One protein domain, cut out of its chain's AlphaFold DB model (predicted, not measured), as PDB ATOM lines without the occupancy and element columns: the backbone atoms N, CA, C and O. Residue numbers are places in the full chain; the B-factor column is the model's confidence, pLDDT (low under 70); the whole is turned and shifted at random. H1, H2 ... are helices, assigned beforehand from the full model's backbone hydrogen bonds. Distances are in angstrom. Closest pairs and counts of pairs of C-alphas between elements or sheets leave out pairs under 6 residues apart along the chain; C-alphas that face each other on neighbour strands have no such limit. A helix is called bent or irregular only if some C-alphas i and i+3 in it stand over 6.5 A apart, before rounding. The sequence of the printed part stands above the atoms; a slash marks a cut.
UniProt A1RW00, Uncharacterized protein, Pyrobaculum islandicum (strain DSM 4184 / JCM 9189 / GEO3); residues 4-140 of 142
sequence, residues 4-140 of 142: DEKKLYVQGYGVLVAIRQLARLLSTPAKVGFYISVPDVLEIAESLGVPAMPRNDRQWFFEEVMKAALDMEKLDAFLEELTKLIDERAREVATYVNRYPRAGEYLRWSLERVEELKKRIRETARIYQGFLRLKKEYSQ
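Overview. This is residues 4 to 140 of the 142 residues of an uncharacterized protein of Pyrobaculum islandicum (strain DSM 4184 / JCM 9189 / GEO3) (UniProt A1RW00). One very long helix, H6, is the spine of a rod, with H1 packed along the part toward its last residue and H5 along the part toward its first residue, both running against it. On the side of H1 and H5 away from H6, the shorter H3 and H4 sit side by side as a small head, H4 reaching both H1 and H5, while the tiny H2 packs on H6. The printed part has 137 residues with six named helices, H1 to H6 in chain order, and no named strand: all helix. H1, H4, H5 and H6 make a bundle, up and down, each running against the one before it. The whole is compact, with a radius of gyration of the C-alphas of 16.4 A, and spans 59 by 26 by 22 A.

Arrangement. H1, residues 4 to 26, touches H6, residues 101 to 139, opposite ways at a shallow tilt of 18 degrees; their closest C-alphas, Ala 18 and Thr 124, are 5.6 A apart. H2, residues 29 to 32, touches H6 at residues 110 to 117 alone, closest at the C-alphas of Val 32 and Arg 113, 5.2 A. H1 and H2 only just touch, only at the corner by their link, with 3 pairs of C-alphas within 8 A. H4, residues 58 to 71, touches residues 16 to 26 of H1, opposite ways at a shallow tilt of 33 degrees, only just short of steep; the closest C-alphas are those of Ala 23 and Glu 63, 5.1 A. H3, residues 38 to 47, touches H4 the same way at a shallow tilt of 14 degrees, closest at the C-alphas of Val 38 and Arg 58, 6.9 A. H3 touches residues 78 to 85 of H5, residues 75 to 99, at a steep tilt of 46 degrees, closest at the C-alphas of Ile 44 and Glu 81, 6.4 A. H4 and H5 form a helical hairpin at a steep tilt of 40 degrees, closest at the C-alphas of Ala 69 and Leu 75, 4.7 A. H5 and H6 form another at a shallow tilt of 10 degrees, closest at the C-alphas of Val 97 and Gly 104, 4.8 A. H1 and H5 are apart, and H4 and H6 only just, at 8.4 A. Every O i to N i+4 pair is within hydrogen-bond range in H1, H3 and H4, against 18 of 21 in H5 and 33 of 35 in H6; H2 is too short for such a pair.

Along the chain. H1 begins at C-alpha 4 (16.759, -22.567, 13.767) and is 33.1 A long; H4 is 20.0 A. H5 is 36.7 A from C-alpha 75 (-3.837, -33.048, 13.399). H6, 56.5 A, ends at C-alpha 139 (8.929, -20.632, 5.979) and is irregular: C-alphas 102 and 105 are 7.3 A apart.

Size, cuts and confidence. The C-alphas farthest apart, those of Arg 102 and Gln 140, are 59.7 A apart. The printed part has no cut and no long link. Mean pLDDT of the printed part is 91.3; residue 140 alone is under 70.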
ATOM      1  N   ASP A   4      18.184 -22.645  14.066       73.75
ATOM      2  CA  ASP A   4      16.759 -22.567  13.767       73.75
ATOM      3  C   ASP A   4      16.225 -23.888  13.186       73.75
ATOM      4  O   ASP A   4      15.223 -24.417  13.669       73.75
ATOM      5  N   GLU A   5      16.970 -24.521  12.273       70.81
ATOM      6  CA  GLU A   5      16.680 -25.880  11.783       70.81
ATOM      7  C   GLU A   5      16.729 -26.917  12.916       70.81
ATOM      8  O   GLU A   5      15.880 -27.805  12.995       70.81
ATOM      9  N   LYS A   6      17.687 -26.779  13.848       74.06
ATOM     10  CA  LYS A   6      17.767 -27.614  15.060       74.06
ATOM     11  C   LYS A   6      16.516 -27.482  15.928       74.06
ATOM     12  O   LYS A   6      16.001 -28.496  16.395       74.06
ATOM     13  N   LYS A   7      16.016 -26.261  16.143       74.81
ATOM     14  CA  LYS A   7      14.798 -26.022  16.936       74.81
ATOM     15  C   LYS A   7      13.564 -26.629  16.274       74.81
ATOM     16  O   LYS A   7      12.781 -27.280  16.964       74.81
ATOM     17  N   LEU A   8      13.411 -26.455  14.959       77.19
ATOM     18  CA  LEU A   8      12.298 -27.033  14.208       77.19
ATOM     19  C   LEU A   8      12.318 -28.568  14.264       77.19
ATOM     20  O   LEU A   8      11.289 -29.183  14.536       77.19
ATOM     21  N   TYR A   9      13.494 -29.181  14.099       78.38
ATOM     22  CA  TYR A   9      13.668 -30.631  14.207       78.38
ATOM     23  C   TYR A   9      13.298 -31.164  15.601       78.38
ATOM     24  O   TYR A   9      12.549 -32.132  15.719       78.38
ATOM     25  N   VAL A  10      13.775 -30.513  16.668       78.81
ATOM     26  CA  VAL A  10      13.464 -30.907  18.055       78.81
ATOM     27  C   VAL A  10      11.966 -30.786  18.347       78.81
ATOM     28  O   VAL A  10      11.394 -31.671  18.981       78.81
ATOM     29  N   GLN A  11      11.315 -29.725  17.869       80.38
ATOM     30  CA  GLN A  11       9.873 -29.546  18.044       80.38
ATOM     31  C   GLN A  11       9.060 -30.569  17.248       80.38
ATOM     32  O   GLN A  11       8.152 -31.173  17.812       80.38
ATOM     33  N   GLY A  12       9.425 -30.839  15.990       82.69
ATOM     34  CA  GLY A  12       8.798 -31.896  15.189       82.69
ATOM     35  C   GLY A  12       8.932 -33.274  15.846       82.69
ATOM     36  O   GLY A  12       7.952 -34.009  15.963       82.69
ATOM     37  N   TYR A  13      10.113 -33.590  16.386       87.75
ATOM     38  CA  TYR A  13      10.320 -34.801  17.186       87.75
ATOM     39  C   TYR A  13       9.423 -34.830  18.435       87.75
ATOM     40  O   TYR A  13       8.845 -35.868  18.759       87.75
ATOM     41  N   GLY A  14       9.246 -33.688  19.105       92.38
ATOM     42  CA  GLY A  14       8.319 -33.534  20.228       92.38
ATOM     43  C   GLY A  14       6.871 -33.887  19.874       92.38
ATOM     44  O   GLY A  14       6.215 -34.592  20.642       92.38
ATOM     45  N   VAL A  15       6.392 -33.473  18.694       94.44
ATOM     46  CA  VAL A  15       5.049 -33.830  18.199       94.44
ATOM     47  C   VAL A  15       4.928 -35.342  17.997       94.44
ATOM     48  O   VAL A  15       3.978 -35.952  18.485       94.44
ATOM     49  N   LEU A  16       5.908 -35.978  17.348       96.00
ATOM     50  CA  LEU A  16       5.892 -37.428  17.111       96.00
ATOM     51  C   LEU A  16       5.895 -38.237  18.417       96.00
ATOM     52  O   LEU A  16       5.192 -39.243  18.534       96.00
ATOM     53  N   VAL A  17       6.654 -37.788  19.419       96.38
ATOM     54  CA  VAL A  17       6.655 -38.402  20.754       96.38
ATOM     55  C   VAL A  17       5.282 -38.267  21.418       96.38
ATOM     56  O   VAL A  17       4.788 -39.247  21.985       96.38
ATOM     57  N   ALA A  18       4.649 -37.096  21.323       96.75
ATOM     58  CA  ALA A  18       3.312 -36.870  21.862       96.75
ATOM     59  C   ALA A  18       2.266 -37.773  21.185       96.75
ATOM     60  O   ALA A  18       1.508 -38.448  21.884       96.75
ATOM     61  N   ILE A  19       2.299 -37.881  19.849       97.81
ATOM     62  CA  ILE A  19       1.434 -38.782  19.068       97.81
ATOM     63  C   ILE A  19       1.587 -40.230  19.539       97.81
ATOM     64  O   ILE A  19       0.596 -40.879  19.867       97.81
ATOM     65  N   ARG A  20       2.821 -40.740  19.637       97.12
ATOM     66  CA  ARG A  20       3.074 -42.122  20.080       97.12
ATOM     67  C   ARG A  20       2.536 -42.386  21.485       97.12
ATOM     68  O   ARG A  20       1.975 -43.447  21.762       97.12
ATOM     69  N   GLN A  21       2.721 -41.436  22.398       96.38
ATOM     70  CA  GLN A  21       2.228 -41.561  23.768       96.38
ATOM     71  C   GLN A  21       0.701 -41.537  23.827       96.38
ATOM     72  O   GLN A  21       0.118 -42.329  24.569       96.38
ATOM     73  N   LEU A  22       0.062 -40.676  23.033       97.31
ATOM     74  CA  LEU A  22      -1.389 -40.622  22.916       97.31
ATOM     75  C   LEU A  22      -1.941 -41.916  22.299       97.31
ATOM     76  O   LEU A  22      -2.847 -42.511  22.871       97.31
ATOM     77  N   ALA A  23      -1.332 -42.426  21.225       96.56
ATOM     78  CA  ALA A  23      -1.715 -43.686  20.585       96.56
ATOM     79  C   ALA A  23      -1.661 -44.870  21.561       96.56
ATOM     80  O   ALA A  23      -2.594 -45.671  21.636       96.56
ATOM     81  N   ARG A  24      -0.595 -44.953  22.370       95.75
ATOM     82  CA  ARG A  24      -0.458 -45.964  23.430       95.75
ATOM     83  C   ARG A  24      -1.537 -45.834  24.507       95.75
ATOM     84  O   ARG A  24      -1.944 -46.833  25.101       95.75
ATOM     85  N   LEU A  25      -1.953 -44.610  24.821       95.12
ATOM     86  CA  LEU A  25      -3.005 -44.376  25.800       95.12
ATOM     87  C   LEU A  25      -4.361 -44.824  25.241       95.12
ATOM     88  O   LEU A  25      -5.005 -45.663  25.862       95.12
ATOM     89  N   LEU A  26      -4.715 -44.374  24.032       95.00
ATOM     90  CA  LEU A  26      -5.943 -44.743  23.313       95.00
ATOM     91  C   LEU A  26      -6.074 -46.259  23.087       95.00
ATOM     92  O   LEU A  26      -7.166 -46.825  23.176       95.00
ATOM     93  N   SER A  27      -4.958 -46.951  22.833       94.00
ATOM     94  CA  SER A  27      -4.957 -48.403  22.629       94.00
ATOM     95  C   SER A  27      -5.218 -49.202  23.911       94.00
ATOM     96  O   SER A  27      -5.532 -50.390  23.828       94.00
ATOM     97  N   THR A  28      -5.165 -48.570  25.091       94.19
ATOM     98  CA  THR A  28      -5.321 -49.222  26.398       94.19
ATOM     99  C   THR A  28      -6.644 -48.811  27.066       94.19
ATOM    100  O   THR A  28      -6.682 -47.773  27.726       94.19
ATOM    101  N   PRO A  29      -7.719 -49.627  27.003       90.69
ATOM    102  CA  PRO A  29      -9.035 -49.252  27.537       90.69
ATOM    103  C   PRO A  29      -9.012 -48.841  29.011       90.69
ATOM    104  O   PRO A  29      -9.637 -47.860  29.394       90.69
ATOM    105  N   ALA A  30      -8.204 -49.518  29.832       89.44
ATOM    106  CA  ALA A  30      -8.067 -49.189  31.249       89.44
ATOM    107  C   ALA A  30      -7.438 -47.805  31.521       89.44
ATOM    108  O   ALA A  30      -7.580 -47.268  32.612       89.44
ATOM    109  N   LYS A  31      -6.724 -47.216  30.553       90.19
ATOM    110  CA  LYS A  31      -6.167 -45.858  30.677       90.19
ATOM    111  C   LYS A  31      -7.108 -44.780  30.152       90.19
ATOM    112  O   LYS A  31      -6.937 -43.622  30.499       90.19
ATOM    113  N   VAL A  32      -8.057 -45.168  29.306       90.38
ATOM    114  CA  VAL A  32      -9.061 -44.290  28.692       90.38
ATOM    115  C   VAL A  32     -10.340 -44.245  29.530       90.38
ATOM    116  O   VAL A  32     -11.024 -43.231  29.547       90.38
ATOM    117  N   GLY A  33     -10.656 -45.343  30.223       89.56
ATOM    118  CA  GLY A  33     -11.930 -45.566  30.910       89.56
ATOM    119  C   GLY A  33     -12.937 -46.355  30.066       89.56
ATOM    120  O   GLY A  33     -13.875 -46.928  30.603       89.56
ATOM    121  N   PHE A  34     -12.723 -46.458  28.753       90.75
ATOM    122  CA  PHE A  34     -13.534 -47.266  27.845       90.75
ATOM    123  C   PHE A  34     -12.740 -47.687  26.607       90.75
ATOM    124  O   PHE A  34     -11.592 -47.291  26.393       90.75
ATOM    125  N   TYR A  35     -13.350 -48.536  25.786       91.81
ATOM    126  CA  TYR A  35     -12.759 -48.998  24.540       91.81
ATOM    127  C   TYR A  35     -13.032 -48.002  23.407       91.81
ATOM    128  O   TYR A  35     -14.184 -47.758  23.072       91.81
ATOM    129  N   ILE A  36     -11.970 -47.459  22.805       92.56
ATOM    130  CA  ILE A  36     -12.039 -46.700  21.547       92.56
ATOM    131  C   ILE A  36     -11.769 -47.669  20.401       92.56
ATOM    132  O   ILE A  36     -10.702 -48.295  20.361       92.56
ATOM    133  N   SER A  37     -12.726 -47.835  19.495       92.38
ATOM    134  CA  SER A  37     -12.615 -48.832  18.438       92.38
ATOM    135  C   SER A  37     -11.815 -48.318  17.237       92.38
ATOM    136  O   SER A  37     -11.647 -47.119  17.031       92.38
ATOM    137  N   VAL A  38     -11.274 -49.254  16.450       94.19
ATOM    138  CA  VAL A  38     -10.645 -48.936  15.157       94.19
ATOM    139  C   VAL A  38     -11.656 -48.287  14.200       94.19
ATOM    140  O   VAL A  38     -11.296 -47.261  13.634       94.19
ATOM    141  N   PRO A  39     -12.900 -48.797  14.062       94.62
ATOM    142  CA  PRO A  39     -13.947 -48.124  13.295       94.62
ATOM    143  C   PRO A  39     -14.201 -46.670  13.698       94.62
ATOM    144  O   PRO A  39     -14.224 -45.829  12.811       94.62
ATOM    145  N   ASP A  40     -14.302 -46.353  14.999       94.69
ATOM    146  CA  ASP A  40     -14.549 -44.962  15.429       94.69
ATOM    147  C   ASP A  40     -13.433 -44.021  14.921       94.69
ATOM    148  O   ASP A  40     -13.675 -42.905  14.471       94.69
ATOM    149  N   VAL A  41     -12.177 -44.476  14.974       95.62
ATOM    150  CA  VAL A  41     -11.026 -43.680  14.521       95.62
ATOM    151  C   VAL A  41     -10.907 -43.649  12.992       95.62
ATOM    152  O   VAL A  41     -10.463 -42.639  12.444       95.62
ATOM    153  N   LEU A  42     -11.306 -44.721  12.299       95.81
ATOM    154  CA  LEU A  42     -11.417 -44.731  10.838       95.81
ATOM    155  C   LEU A  42     -12.430 -43.689  10.363       95.81
ATOM    156  O   LEU A  42     -12.109 -42.924   9.466       95.81
ATOM    157  N   GLU A  43     -13.594 -43.603  11.002       96.50
ATOM    158  CA  GLU A  43     -14.643 -42.640  10.647       96.50
ATOM    159  C   GLU A  43     -14.163 -41.186  10.802       96.50
ATOM    160  O   GLU A  43     -14.360 -40.349   9.915       96.50
ATOM    161  N   ILE A  44     -13.424 -40.891  11.878       97.94
ATOM    162  CA  ILE A  44     -12.774 -39.584  12.049       97.94
ATOM    163  C   ILE A  44     -11.767 -39.330  10.915       97.94
ATOM    164  O   ILE A  44     -11.749 -38.248  10.331       97.94
ATOM    165  N   ALA A  45     -10.928 -40.312  10.582       97.06
ATOM    166  CA  ALA A  45      -9.941 -40.163   9.516       97.06
ATOM    167  C   ALA A  45     -10.608 -39.924   8.150       97.06
ATOM    168  O   ALA A  45     -10.219 -39.003   7.430       97.06
ATOM    169  N   GLU A  46     -11.644 -40.693   7.823       96.81
ATOM    170  CA  GLU A  46     -12.412 -40.585   6.583       96.81
ATOM    171  C   GLU A  46     -13.107 -39.227   6.457       96.81
ATOM    172  O   GLU A  46     -12.974 -38.573   5.421       96.81
ATOM    173  N   SER A  47     -13.766 -38.751   7.519       97.75
ATOM    174  CA  SER A  47     -14.448 -37.446   7.514       97.75
ATOM    175  C   SER A  47     -13.490 -36.271   7.283       97.75
ATOM    176  O   SER A  47     -13.857 -35.268   6.670       97.75
ATOM    177  N   LEU A  48     -12.231 -36.413   7.707       97.62
ATOM    178  CA  LEU A  48     -11.177 -35.424   7.494       97.62
ATOM    179  C   LEU A  48     -10.373 -35.671   6.212       97.62
ATOM    180  O   LEU A  48      -9.483 -34.877   5.897       97.62
ATOM    181  N   GLY A  49     -10.645 -36.739   5.460       96.94
ATOM    182  CA  GLY A  49      -9.862 -37.140   4.290       96.94
ATOM    183  C   GLY A  49      -8.399 -37.438   4.627       96.94
ATOM    184  O   GLY A  49      -7.507 -37.033   3.881       96.94
ATOM    185  N   VAL A  50      -8.148 -38.056   5.783       97.38
ATOM    186  CA  VAL A  50      -6.841 -38.558   6.225       97.38
ATOM    187  C   VAL A  50      -6.745 -40.038   5.844       97.38
ATOM    188  O   VAL A  50      -7.639 -40.810   6.191       97.38
ATOM    189  N   PRO A  51      -5.686 -40.474   5.143       93.38
ATOM    190  CA  PRO A  51      -5.529 -41.876   4.793       93.38
ATOM    191  C   PRO A  51      -5.319 -42.717   6.054       93.38
ATOM    192  O   PRO A  51      -4.467 -42.420   6.892       93.38
ATOM    193  N   ALA A  52      -6.080 -43.800   6.161       92.56
ATOM    194  CA  ALA A  52      -6.005 -44.740   7.265       92.56
ATOM    195  C   ALA A  52      -6.046 -46.167   6.716       92.56
ATOM    196  O   ALA A  52      -6.884 -46.499   5.882       92.56
ATOM    197  N   MET A  53      -5.132 -47.020   7.179       86.31
ATOM    198  CA  MET A  53      -5.094 -48.427   6.788       86.31
ATOM    199  C   MET A  53      -5.243 -49.301   8.034       86.31
ATOM    200  O   MET A  53      -4.332 -49.322   8.869       86.31
ATOM    201  N   PRO A  54      -6.368 -50.016   8.197       79.38
ATOM    202  CA  PRO A  54      -6.574 -50.857   9.364       79.38
ATOM    203  C   PRO A  54      -5.560 -52.006   9.395       79.38
ATOM    204  O   PRO A  54      -5.297 -52.674   8.395       79.38
ATOM    205  N   ARG A  55      -4.993 -52.245  10.580       80.31
ATOM    206  CA  ARG A  55      -4.068 -53.347  10.866       80.31
ATOM    207  C   ARG A  55      -4.373 -53.911  12.254       80.31
ATOM    208  O   ARG A  55      -4.935 -53.214  13.092       80.31
ATOM    209  N   ASN A  56      -3.969 -55.155  12.517       76.31
ATOM    210  CA  ASN A  56      -4.279 -55.863  13.771       76.31
ATOM    211  C   ASN A  56      -3.674 -55.235  15.047       76.31
ATOM    212  O   ASN A  56      -4.033 -55.643  16.148       76.31
ATOM    213  N   ASP A  57      -2.784 -54.248  14.931       91.69
ATOM    214  CA  ASP A  57      -2.235 -53.515  16.073       91.69
ATOM    215  C   ASP A  57      -2.933 -52.152  16.217       91.69
ATOM    216  O   ASP A  57      -2.722 -51.242  15.413       91.69
ATOM    217  N   ARG A  58      -3.755 -52.009  17.268       92.44
ATOM    218  CA  ARG A  58      -4.505 -50.777  17.576       92.44
ATOM    219  C   ARG A  58      -3.598 -49.590  17.871       92.44
ATOM    220  O   ARG A  58      -3.920 -48.478  17.472       92.44
ATOM    221  N   GLN A  59      -2.497 -49.805  18.593       95.06
ATOM    222  CA  GLN A  59      -1.586 -48.711  18.918       95.06
ATOM    223  C   GLN A  59      -0.926 -48.201  17.646       95.06
ATOM    224  O   GLN A  59      -0.912 -46.995  17.415       95.06
ATOM    225  N   TRP A  60      -0.403 -49.122  16.837       94.88
ATOM    226  CA  TRP A  60       0.189 -48.778  15.552       94.88
ATOM    227  C   TRP A  60      -0.821 -48.042  14.671       94.88
ATOM    228  O   TRP A  60      -0.517 -46.968  14.171       94.88
ATOM    229  N   PHE A  61      -2.047 -48.562  14.556       95.75
ATOM    230  CA  PHE A  61      -3.100 -47.943  13.757       95.75
ATOM    231  C   PHE A  61      -3.393 -46.499  14.201       95.75
ATOM    232  O   PHE A  61      -3.353 -45.587  13.380       95.75
ATOM    233  N   PHE A  62      -3.609 -46.262  15.498       96.19
ATOM    234  CA  PHE A  62      -3.848 -44.909  16.014       96.19
ATOM    235  C   PHE A  62      -2.646 -43.978  15.800       96.19
ATOM    236  O   PHE A  62      -2.832 -42.808  15.470       96.19
ATOM    237  N   GLU A  63      -1.419 -44.481  15.980       96.94
ATOM    238  CA  GLU A  63      -0.189 -43.713  15.750       96.94
ATOM    239  C   GLU A  63      -0.066 -43.284  14.281       96.94
ATOM    240  O   GLU A  63       0.204 -42.115  14.015       96.94
ATOM    241  N   GLU A  64      -0.298 -44.193  13.335       96.50
ATOM    242  CA  GLU A  64      -0.160 -43.903  11.905       96.50
ATOM    243  C   GLU A  64      -1.235 -42.950  11.387       96.50
ATOM    244  O   GLU A  64      -0.910 -42.034  10.637       96.50
ATOM    245  N   VAL A  65      -2.487 -43.082  11.837       97.19
ATOM    246  CA  VAL A  65      -3.550 -42.133  11.464       97.19
ATOM    247  C   VAL A  65      -3.216 -40.720  11.947       97.19
ATOM    248  O   VAL A  65      -3.342 -39.757  11.193       97.19
ATOM    249  N   MET A  66      -2.727 -40.577  13.182       97.88
ATOM    250  CA  MET A  66      -2.322 -39.268  13.705       97.88
ATOM    251  C   MET A  66      -1.087 -38.701  12.995       97.88
ATOM    252  O   MET A  66      -1.009 -37.489  12.804       97.88
ATOM    253  N   LYS A  67      -0.128 -39.540  12.582       97.12
ATOM    254  CA  LYS A  67       1.003 -39.098  11.749       97.12
ATOM    255  C   LYS A  67       0.545 -38.649  10.365       97.12
ATOM    256  O   LYS A  67       0.956 -37.589   9.920       97.12
ATOM    257  N   ALA A  68      -0.361 -39.387   9.728       96.75
ATOM    258  CA  ALA A  68      -0.945 -38.969   8.460       96.75
ATOM    259  C   ALA A  68      -1.696 -37.633   8.605       96.75
ATOM    260  O   ALA A  68      -1.540 -36.736   7.779       96.75
ATOM    261  N   ALA A  69      -2.449 -37.449   9.697       97.44
ATOM    262  CA  ALA A  69      -3.087 -36.173  10.005       97.44
ATOM    263  C   ALA A  69      -2.060 -35.048  10.231       97.44
ATOM    264  O   ALA A  69      -2.286 -33.927   9.782       97.44
ATOM    265  N   LEU A  70      -0.928 -35.330  10.887       96.44
ATOM    266  CA  LEU A  70       0.186 -34.387  11.043       96.44
ATOM    267  C   LEU A  70       0.774 -33.972   9.688       96.44
ATOM    268  O   LEU A  70       0.920 -32.777   9.436       96.44
ATOM    269  N   ASP A  71       1.074 -34.934   8.817       94.50
ATOM    270  CA  ASP A  71       1.673 -34.688   7.500       94.50
ATOM    271  C   ASP A  71       0.755 -33.854   6.595       94.50
ATOM    272  O   ASP A  71       1.223 -33.046   5.792       94.50
ATOM    273  N   MET A  72      -0.562 -34.000   6.767       95.94
ATOM    274  CA  MET A  72      -1.590 -33.236   6.053       95.94
ATOM    275  C   MET A  72      -1.991 -31.924   6.742       95.94
ATOM    276  O   MET A  72      -2.943 -31.279   6.311       95.94
ATOM    277  N   GLU A  73      -1.313 -31.543   7.826       95.38
ATOM    278  CA  GLU A  73      -1.633 -30.389   8.676       95.38
ATOM    279  C   GLU A  73      -3.048 -30.402   9.304       95.38
ATOM    280  O   GLU A  73      -3.563 -29.374   9.738       95.38
ATOM    281  N   LYS A  74      -3.671 -31.581   9.416       97.12
ATOM    282  CA  LYS A  74      -5.028 -31.812   9.948       97.12
ATOM    283  C   LYS A  74      -5.057 -32.349  11.383       97.12
ATOM    284  O   LYS A  74      -6.131 -32.680  11.882       97.12
ATOM    285  N   LEU A  75      -3.910 -32.448  12.062       97.62
ATOM    286  CA  LEU A  75      -3.837 -33.048  13.399       97.62
ATOM    287  C   LEU A  75      -4.740 -32.341  14.426       97.62
ATOM    288  O   LEU A  75      -5.362 -33.027  15.227       97.62
ATOM    289  N   ASP A  76      -4.887 -31.012  14.392       97.06
ATOM    290  CA  ASP A  76      -5.813 -30.315  15.305       97.06
ATOM    291  C   ASP A  76      -7.267 -30.736  15.095       97.06
ATOM    292  O   ASP A  76      -7.948 -31.073  16.060       97.06
ATOM    293  N   ALA A  77      -7.720 -30.757  13.836       97.94
ATOM    294  CA  ALA A  77      -9.077 -31.170  13.487       97.94
ATOM    295  C   ALA A  77      -9.327 -32.621  13.918       97.94
ATOM    296  O   ALA A  77     -10.355 -32.931  14.510       97.94
ATOM    297  N   PHE A  78      -8.340 -33.498  13.708       98.44
ATOM    298  CA  PHE A  78      -8.409 -34.882  14.166       98.44
ATOM    299  C   PHE A  78      -8.538 -34.988  15.694       98.44
ATOM    300  O   PHE A  78      -9.363 -35.745  16.199       98.44
ATOM    301  N   LEU A  79      -7.741 -34.224  16.448       98.25
ATOM    302  CA  LEU A  79      -7.797 -34.215  17.913       98.25
ATOM    303  C   LEU A  79      -9.111 -33.618  18.448       98.25
ATOM    304  O   LEU A  79      -9.575 -34.024  19.518       98.25
ATOM    305  N   GLU A  80      -9.717 -32.677  17.723       98.25
ATOM    306  CA  GLU A  80     -11.034 -32.125  18.043       98.25
ATOM    307  C   GLU A  80     -12.136 -33.180  17.881       98.25
ATOM    308  O   GLU A  80     -12.879 -33.428  18.831       98.25
ATOM    309  N   GLU A  81     -12.198 -33.858  16.732       98.38
ATOM    310  CA  GLU A  81     -13.162 -34.939  16.485       98.38
ATOM    311  C   GLU A  81     -12.976 -36.109  17.460       98.38
ATOM    312  O   GLU A  81     -13.940 -36.621  18.031       98.38
ATOM    313  N   LEU A  82     -11.726 -36.465  17.771       97.88
ATOM    314  CA  LEU A  82     -11.430 -37.457  18.803       97.88
ATOM    315  C   LEU A  82     -11.969 -37.034  20.179       97.88
ATOM    316  O   LEU A  82     -12.476 -37.866  20.931       97.88
ATOM    317  N   THR A  83     -11.881 -35.746  20.520       97.88
ATOM    318  CA  THR A  83     -12.435 -35.224  21.777       97.88
ATOM    319  C   THR A  83     -13.962 -35.312  21.790       97.88
ATOM    320  O   THR A  83     -14.523 -35.710  22.809       97.88
ATOM    321  N   LYS A  84     -14.630 -35.010  20.667       97.69
ATOM    322  CA  LYS A  84     -16.092 -35.140  20.527       97.69
ATOM    323  C   LYS A  84     -16.548 -36.583  20.743       97.69
ATOM    324  O   LYS A  84     -17.419 -36.814  21.580       97.69
ATOM    325  N   LEU A  85     -15.883 -37.545  20.097       96.50
ATOM    326  CA  LEU A  85     -16.122 -38.977  20.305       96.50
ATOM    327  C   LEU A  85     -15.978 -39.359  21.787       96.50
ATOM    328  O   LEU A  85     -16.822 -40.052  22.355       96.50
ATOM    329  N   ILE A  86     -14.911 -38.900  22.441       96.06
ATOM    330  CA  ILE A  86     -14.663 -39.185  23.859       96.06
ATOM    331  C   ILE A  86     -15.767 -38.604  24.747       96.06
ATOM    332  O   ILE A  86     -16.218 -39.280  25.671       96.06
ATOM    333  N   ASP A  87     -16.228 -37.386  24.464       96.00
ATOM    334  CA  ASP A  87     -17.306 -36.733  25.206       96.00
ATOM    335  C   ASP A  87     -18.664 -37.421  24.991       96.00
ATOM    336  O   ASP A  87     -19.493 -37.471  25.902       96.00
ATOM    337  N   GLU A  88     -18.916 -37.982  23.810       95.00
ATOM    338  CA  GLU A  88     -20.082 -38.835  23.545       95.00
ATOM    339  C   GLU A  88     -20.039 -40.115  24.377       95.00
ATOM    340  O   GLU A  88     -20.967 -40.378  25.146       95.00
ATOM    341  N   ARG A  89     -18.925 -40.851  24.331       93.31
ATOM    342  CA  ARG A  89     -18.742 -42.068  25.136       93.31
ATOM    343  C   ARG A  89     -18.816 -41.783  26.634       93.31
ATOM    344  O   ARG A  89     -19.444 -42.531  27.378       93.31
ATOM    345  N   ALA A  90     -18.233 -40.681  27.101       93.44
ATOM    346  CA  ALA A  90     -18.306 -40.285  28.504       93.44
ATOM    347  C   ALA A  90     -19.742 -39.967  28.944       93.44
ATOM    348  O   ALA A  90     -20.147 -40.363  30.038       93.44
ATOM    349  N   ARG A  91     -20.539 -39.310  28.087       93.69
ATOM    350  CA  ARG A  91     -21.970 -39.093  28.342       93.69
ATOM    351  C   ARG A  91     -22.716 -40.419  28.457       93.69
ATOM    352  O   ARG A  91     -23.464 -40.587  29.418       93.69
ATOM    353  N   GLU A  92     -22.469 -41.375  27.560       91.06
ATOM    354  CA  GLU A  92     -23.038 -42.728  27.653       91.06
ATOM    355  C   GLU A  92     -22.691 -43.380  29.003       91.06
ATOM    356  O   GLU A  92     -23.592 -43.791  29.739       91.06
ATOM    357  N   VAL A  93     -21.410 -43.387  29.395       90.06
ATOM    358  CA  VAL A  93     -20.957 -43.929  30.690       90.06
ATOM    359  C   VAL A  93     -21.636 -43.235  31.874       90.06
ATOM    360  O   VAL A  93     -22.101 -43.910  32.797       90.06
ATOM    361  N   ALA A  94     -21.750 -41.906  31.852       89.25
ATOM    362  CA  ALA A  94     -22.369 -41.136  32.928       89.25
ATOM    363  C   ALA A  94     -23.848 -41.501  33.143       89.25
ATOM    364  O   ALA A  94     -24.300 -41.571  34.289       89.25
ATOM    365  N   THR A  95     -24.597 -41.811  32.076       89.44
ATOM    366  CA  THR A  95     -25.990 -42.276  32.219       89.44
ATOM    367  C   THR A  95     -26.089 -43.601  32.981       89.44
ATOM    368  O   THR A  95     -27.044 -43.818  33.733       89.44
ATOM    369  N   TYR A  96     -25.082 -44.470  32.861       86.38
ATOM    370  CA  TYR A  96     -25.045 -45.757  33.551       86.38
ATOM    371  C   TYR A  96     -24.656 -45.646  35.028       86.38
ATOM    372  O   TYR A  96     -25.106 -46.475  35.820       86.38
ATOM    373  N   VAL A  97     -23.896 -44.615  35.424       83.94
ATOM    374  CA  VAL A  97     -23.479 -44.395  36.827       83.94
ATOM    375  C   VAL A  97     -24.692 -44.344  37.756       83.94
ATOM    376  O   VAL A  97     -24.703 -44.993  38.801       83.94
ATOM    377  N   ASN A  98     -25.734 -43.612  37.352       76.62
ATOM    378  CA  ASN A  98     -26.951 -43.445  38.147       76.62
ATOM    379  C   ASN A  98     -27.869 -44.674  38.081       76.62
ATOM    380  O   ASN A  98     -28.614 -44.946  39.021       76.62
ATOM    381  N   ARG A  99     -27.815 -45.429  36.978       84.31
ATOM    382  CA  ARG A  99     -28.676 -46.595  36.741       84.31
ATOM    383  C   ARG A  99     -28.175 -47.860  37.440       84.31
ATOM    384  O   ARG A  99     -28.982 -48.717  37.792       84.31
ATOM    385  N   TYR A 100     -26.864 -47.975  37.661       83.75
ATOM    386  CA  TYR A 100     -26.225 -49.167  38.222       83.75
ATOM    387  C   TYR A 100     -25.327 -48.819  39.421       83.75
ATOM    388  O   TYR A 100     -24.101 -48.835  39.304       83.75
ATOM    389  N   PRO A 101     -25.899 -48.571  40.614       74.69
ATOM    390  CA  PRO A 101     -25.145 -48.104  41.782       74.69
ATOM    391  C   PRO A 101     -24.029 -49.063  42.231       74.69
ATOM    392  O   PRO A 101     -22.988 -48.609  42.697       74.69
ATOM    393  N   ARG A 102     -24.189 -50.378  42.014       79.50
ATOM    394  CA  ARG A 102     -23.141 -51.388  42.273       79.50
ATOM    395  C   ARG A 102     -21.931 -51.282  41.339       79.50
ATOM    396  O   ARG A 102     -20.840 -51.663  41.734       79.50
ATOM    397  N   ALA A 103     -22.121 -50.771  40.123       81.00
ATOM    398  CA  ALA A 103     -21.045 -50.489  39.172       81.00
ATOM    399  C   ALA A 103     -20.569 -49.027  39.252       81.00
ATOM    400  O   ALA A 103     -19.631 -48.644  38.556       81.00
ATOM    401  N   GLY A 104     -21.198 -48.204  40.098       79.25
ATOM    402  CA  GLY A 104     -20.983 -46.761  40.140       79.25
ATOM    403  C   GLY A 104     -19.541 -46.359  40.448       79.25
ATOM    404  O   GLY A 104     -19.075 -45.362  39.914       79.25
ATOM    405  N   GLU A 105     -18.811 -47.131  41.256       83.56
ATOM    406  CA  GLU A 105     -17.393 -46.868  41.539       83.56
ATOM    407  C   GLU A 105     -16.509 -47.076  40.302       83.56
ATOM    408  O   GLU A 105     -15.734 -46.191  39.945       83.56
ATOM    409  N   TYR A 106     -16.698 -48.184  39.582       84.88
ATOM    410  CA  TYR A 106     -15.984 -48.460  38.334       84.88
ATOM    411  C   TYR A 106     -16.319 -47.444  37.232       84.88
ATOM    412  O   TYR A 106     -15.442 -46.985  36.498       84.88
ATOM    413  N   LEU A 107     -17.591 -47.059  37.119       87.62
ATOM    414  CA  LEU A 107     -18.029 -46.081  36.125       87.62
ATOM    415  C   LEU A 107     -17.513 -44.671  36.456       87.62
ATOM    416  O   LEU A 107     -17.085 -43.962  35.552       87.62
ATOM    417  N   ARG A 108     -17.459 -44.282  37.739       88.31
ATOM    418  CA  ARG A 108     -16.799 -43.036  38.172       88.31
ATOM    419  C   ARG A 108     -15.307 -43.046  37.857       88.31
ATOM    420  O   ARG A 108     -14.825 -42.101  37.244       88.31
ATOM    421  N   TRP A 109     -14.608 -44.134  38.180       91.00
ATOM    422  CA  TRP A 109     -13.201 -44.306  37.811       91.00
ATOM    423  C   TRP A 109     -12.989 -44.172  36.295       91.00
ATOM    424  O   TRP A 109     -12.036 -43.536  35.851       91.00
ATOM    425  N   SER A 110     -13.902 -44.713  35.486       91.56
ATOM    426  CA  SER A 110     -13.840 -44.594  34.024       91.56
ATOM    427  C   SER A 110     -13.957 -43.136  33.567       91.56
ATOM    428  O   SER A 110     -13.192 -42.701  32.711       91.56
ATOM    429  N   LEU A 111     -14.858 -42.357  34.172       92.38
ATOM    430  CA  LEU A 111     -15.014 -40.925  33.884       92.38
ATOM    431  C   LEU A 111     -13.793 -40.095  34.315       92.38
ATOM    432  O   LEU A 111     -13.426 -39.147  33.631       92.38
ATOM    433  N   GLU A 112     -13.113 -40.462  35.401       93.38
ATOM    434  CA  GLU A 112     -11.860 -39.800  35.796       93.38
ATOM    435  C   GLU A 112     -10.755 -40.000  34.744       93.38
ATOM    436  O   GLU A 112     -10.023 -39.063  34.415       93.38
ATOM    437  N   ARG A 113     -10.669 -41.199  34.150       94.50
ATOM    438  CA  ARG A 113      -9.707 -41.500  33.072       94.50
ATOM    439  C   ARG A 113      -9.975 -40.704  31.800       94.50
ATOM    440  O   ARG A 113      -9.025 -40.309  31.120       94.50
ATOM    441  N   VAL A 114     -11.239 -40.405  31.512       93.88
ATOM    442  CA  VAL A 114     -11.617 -39.530  30.395       93.88
ATOM    443  C   VAL A 114     -10.991 -38.147  30.547       93.88
ATOM    444  O   VAL A 114     -10.414 -37.624  29.592       93.88
ATOM    445  N   GLU A 115     -11.043 -37.561  31.741       94.00
ATOM    446  CA  GLU A 115     -10.476 -36.231  31.978       94.00
ATOM    447  C   GLU A 115      -8.945 -36.217  31.845       94.00
ATOM    448  O   GLU A 115      -8.368 -35.285  31.264       94.00
ATOM    449  N   GLU A 116      -8.269 -37.278  32.300       93.81
ATOM    450  CA  GLU A 116      -6.831 -37.471  32.075       93.81
ATOM    451  C   GLU A 116      -6.496 -37.576  30.576       93.81
ATOM    452  O   GLU A 116      -5.572 -36.907  30.093       93.81
ATOM    453  N   LEU A 117      -7.267 -38.358  29.816       95.75
ATOM    454  CA  LEU A 117      -7.110 -38.489  28.368       95.75
ATOM    455  C   LEU A 117      -7.321 -37.146  27.655       95.75
ATOM    456  O   LEU A 117      -6.472 -36.736  26.860       95.75
ATOM    457  N   LYS A 118      -8.388 -36.406  27.979       96.00
ATOM    458  CA  LYS A 118      -8.660 -35.074  27.410       96.00
ATOM    459  C   LYS A 118      -7.545 -34.082  27.723       96.00
ATOM    460  O   LYS A 118      -7.207 -33.229  26.899       96.00
ATOM    461  N   LYS A 119      -6.933 -34.164  28.908       96.12
ATOM    462  CA  LYS A 119      -5.734 -33.376  29.231       96.12
ATOM    463  C   LYS A 119      -4.576 -33.731  28.294       96.12
ATOM    464  O   LYS A 119      -3.920 -32.817  27.796       96.12
ATOM    465  N   ARG A 120      -4.361 -35.018  28.004       96.31
ATOM    466  CA  ARG A 120      -3.286 -35.472  27.108       96.31
ATOM    467  C   ARG A 120      -3.514 -35.084  25.646       96.31
ATOM    468  O   ARG A 120      -2.563 -34.696  24.968       96.31
ATOM    469  N   ILE A 121      -4.761 -35.116  25.181       97.50
ATOM    470  CA  ILE A 121      -5.149 -34.613  23.855       97.50
ATOM    471  C   ILE A 121      -4.838 -33.116  23.742       97.50
ATOM    472  O   ILE A 121      -4.134 -32.701  22.824       97.50
ATOM    473  N   ARG A 122      -5.261 -32.310  24.728       97.56
ATOM    474  CA  ARG A 122      -4.973 -30.863  24.761       97.56
ATOM    475  C   ARG A 122      -3.478 -30.554  24.796       97.56
ATOM    476  O   ARG A 122      -3.038 -29.591  24.176       97.56
ATOM    477  N   GLU A 123      -2.691 -31.339  25.524       96.88
ATOM    478  CA  GLU A 123      -1.231 -31.200  25.547       96.88
ATOM    479  C   GLU A 123      -0.612 -31.497  24.174       96.88
ATOM    480  O   GLU A 123       0.207 -30.717  23.697       96.88
ATOM    481  N   THR A 124      -1.068 -32.560  23.507       97.25
ATOM    482  CA  THR A 124      -0.630 -32.923  22.148       97.25
ATOM    483  C   THR A 124      -0.950 -31.808  21.150       97.25
ATOM    484  O   THR A 124      -0.065 -31.385  20.407       97.25
ATOM    485  N   ALA A 125      -2.168 -31.257  21.204       96.81
ATOM    486  CA  ALA A 125      -2.571 -30.122  20.376       96.81
ATOM    487  C   ALA A 125      -1.688 -28.887  20.628       96.81
ATOM    488  O   ALA A 125      -1.205 -28.261  19.690       96.81
ATOM    489  N   ARG A 126      -1.385 -28.557  21.893       96.50
ATOM    490  CA  ARG A 126      -0.489 -27.431  22.227       96.50
ATOM    491  C   ARG A 126       0.920 -27.608  21.659       96.50
ATOM    492  O   ARG A 126       1.485 -26.641  21.150       96.50
ATOM    493  N   ILE A 127       1.486 -28.813  21.751       95.31
ATOM    494  CA  ILE A 127       2.811 -29.124  21.190       95.31
ATOM    495  C   ILE A 127       2.782 -28.949  19.665       95.31
ATOM    496  O   ILE A 127       3.675 -28.319  19.101       95.31
ATOM    497  N   TYR A 128       1.729 -29.439  19.010       95.19
ATOM    498  CA  TYR A 128       1.550 -29.301  17.569       95.19
ATOM    499  C   TYR A 128       1.387 -27.841  17.116       95.19
ATOM    500  O   TYR A 128       2.066 -27.411  16.186       95.19
ATOM    501  N   GLN A 129       0.588 -27.035  17.818       93.69
ATOM    502  CA  GLN A 129       0.454 -25.600  17.540       93.69
ATOM    503  C   GLN A 129       1.784 -24.847  17.673       93.69
ATOM    504  O   GLN A 129       2.096 -23.973  16.862       93.69
ATOM    505  N   GLY A 130       2.594 -25.203  18.676       90.94
ATOM    506  CA  GLY A 130       3.952 -24.677  18.828       90.94
ATOM    507  C   GLY A 130       4.831 -25.001  17.619       90.94
ATOM    508  O   GLY A 130       5.480 -24.109  17.068       90.94
ATOM    509  N   PHE A 131       4.771 -26.249  17.150       92.25
ATOM    510  CA  PHE A 131       5.462 -26.684  15.941       92.25
ATOM    511  C   PHE A 131       4.986 -25.927  14.689       92.25
ATOM    512  O   PHE A 131       5.824 -25.439  13.932       92.25
ATOM    513  N   LEU A 132       3.674 -25.758  14.486       90.94
ATOM    514  CA  LEU A 132       3.129 -25.011  13.346       90.94
ATOM    515  C   LEU A 132       3.551 -23.541  13.347       90.94
ATOM    516  O   LEU A 132       3.890 -23.002  12.292       90.94
ATOM    517  N   ARG A 133       3.542 -22.883  14.513       89.69
ATOM    518  CA  ARG A 133       4.008 -21.495  14.642       89.69
ATOM    519  C   ARG A 133       5.464 -21.376  14.195       89.69
ATOM    520  O   ARG A 133       5.762 -20.548  13.340       89.69
ATOM    521  N   LEU A 134       6.335 -22.244  14.705       87.38
ATOM    522  CA  LEU A 134       7.743 -22.271  14.309       87.38
ATOM    523  C   LEU A 134       7.908 -22.571  12.817       87.38
ATOM    524  O   LEU A 134       8.643 -21.872  12.128       87.38
ATOM    525  N   LYS A 135       7.190 -23.569  12.288       87.12
ATOM    526  CA  LYS A 135       7.214 -23.906  10.858       87.12
ATOM    527  C   LYS A 135       6.883 -22.681   9.998       87.12
ATOM    528  O   LYS A 135       7.583 -22.429   9.022       87.12
ATOM    529  N   LYS A 136       5.866 -21.893  10.376       86.75
ATOM    530  CA  LYS A 136       5.486 -20.649   9.681       86.75
ATOM    531  C   LYS A 136       6.560 -19.566   9.784       86.75
ATOM    532  O   LYS A 136       6.899 -18.980   8.762       86.75
ATOM    533  N   GLU A 137       7.109 -19.337  10.977       85.00
ATOM    534  CA  GLU A 137       8.184 -18.357  11.207       85.00
ATOM    535  C   GLU A 137       9.424 -18.641  10.343       85.00
ATOM    536  O   GLU A 137      10.044 -17.709   9.839       85.00
ATOM    537  N   TYR A 138       9.754 -19.916  10.113       78.38
ATOM    538  CA  TYR A 138      10.905 -20.306   9.289       78.38
ATOM    539  C   TYR A 138      10.604 -20.442   7.790       78.38
ATOM    540  O   TYR A 138      11.538 -20.493   6.994       78.38
ATOM    541  N   SER A 139       9.330 -20.512   7.392       73.31
ATOM    542  CA  SER A 139       8.929 -20.632   5.979       73.31
ATOM    543  C   SER A 139       8.747 -19.278   5.281       73.31
ATOM    544  O   SER A 139       8.583 -19.243   4.063       73.31
ATOM    545  N   GLN A 140       8.753 -18.163   6.019       61.38
ATOM    546  CA  GLN A 140       8.734 -16.823   5.429       61.38
ATOM    547  C   GLN A 140      10.162 -16.407   5.028       61.38
ATOM    548  O   GLN A 140      11.048 -16.406   5.887       61.38
TER     549      GLN A 140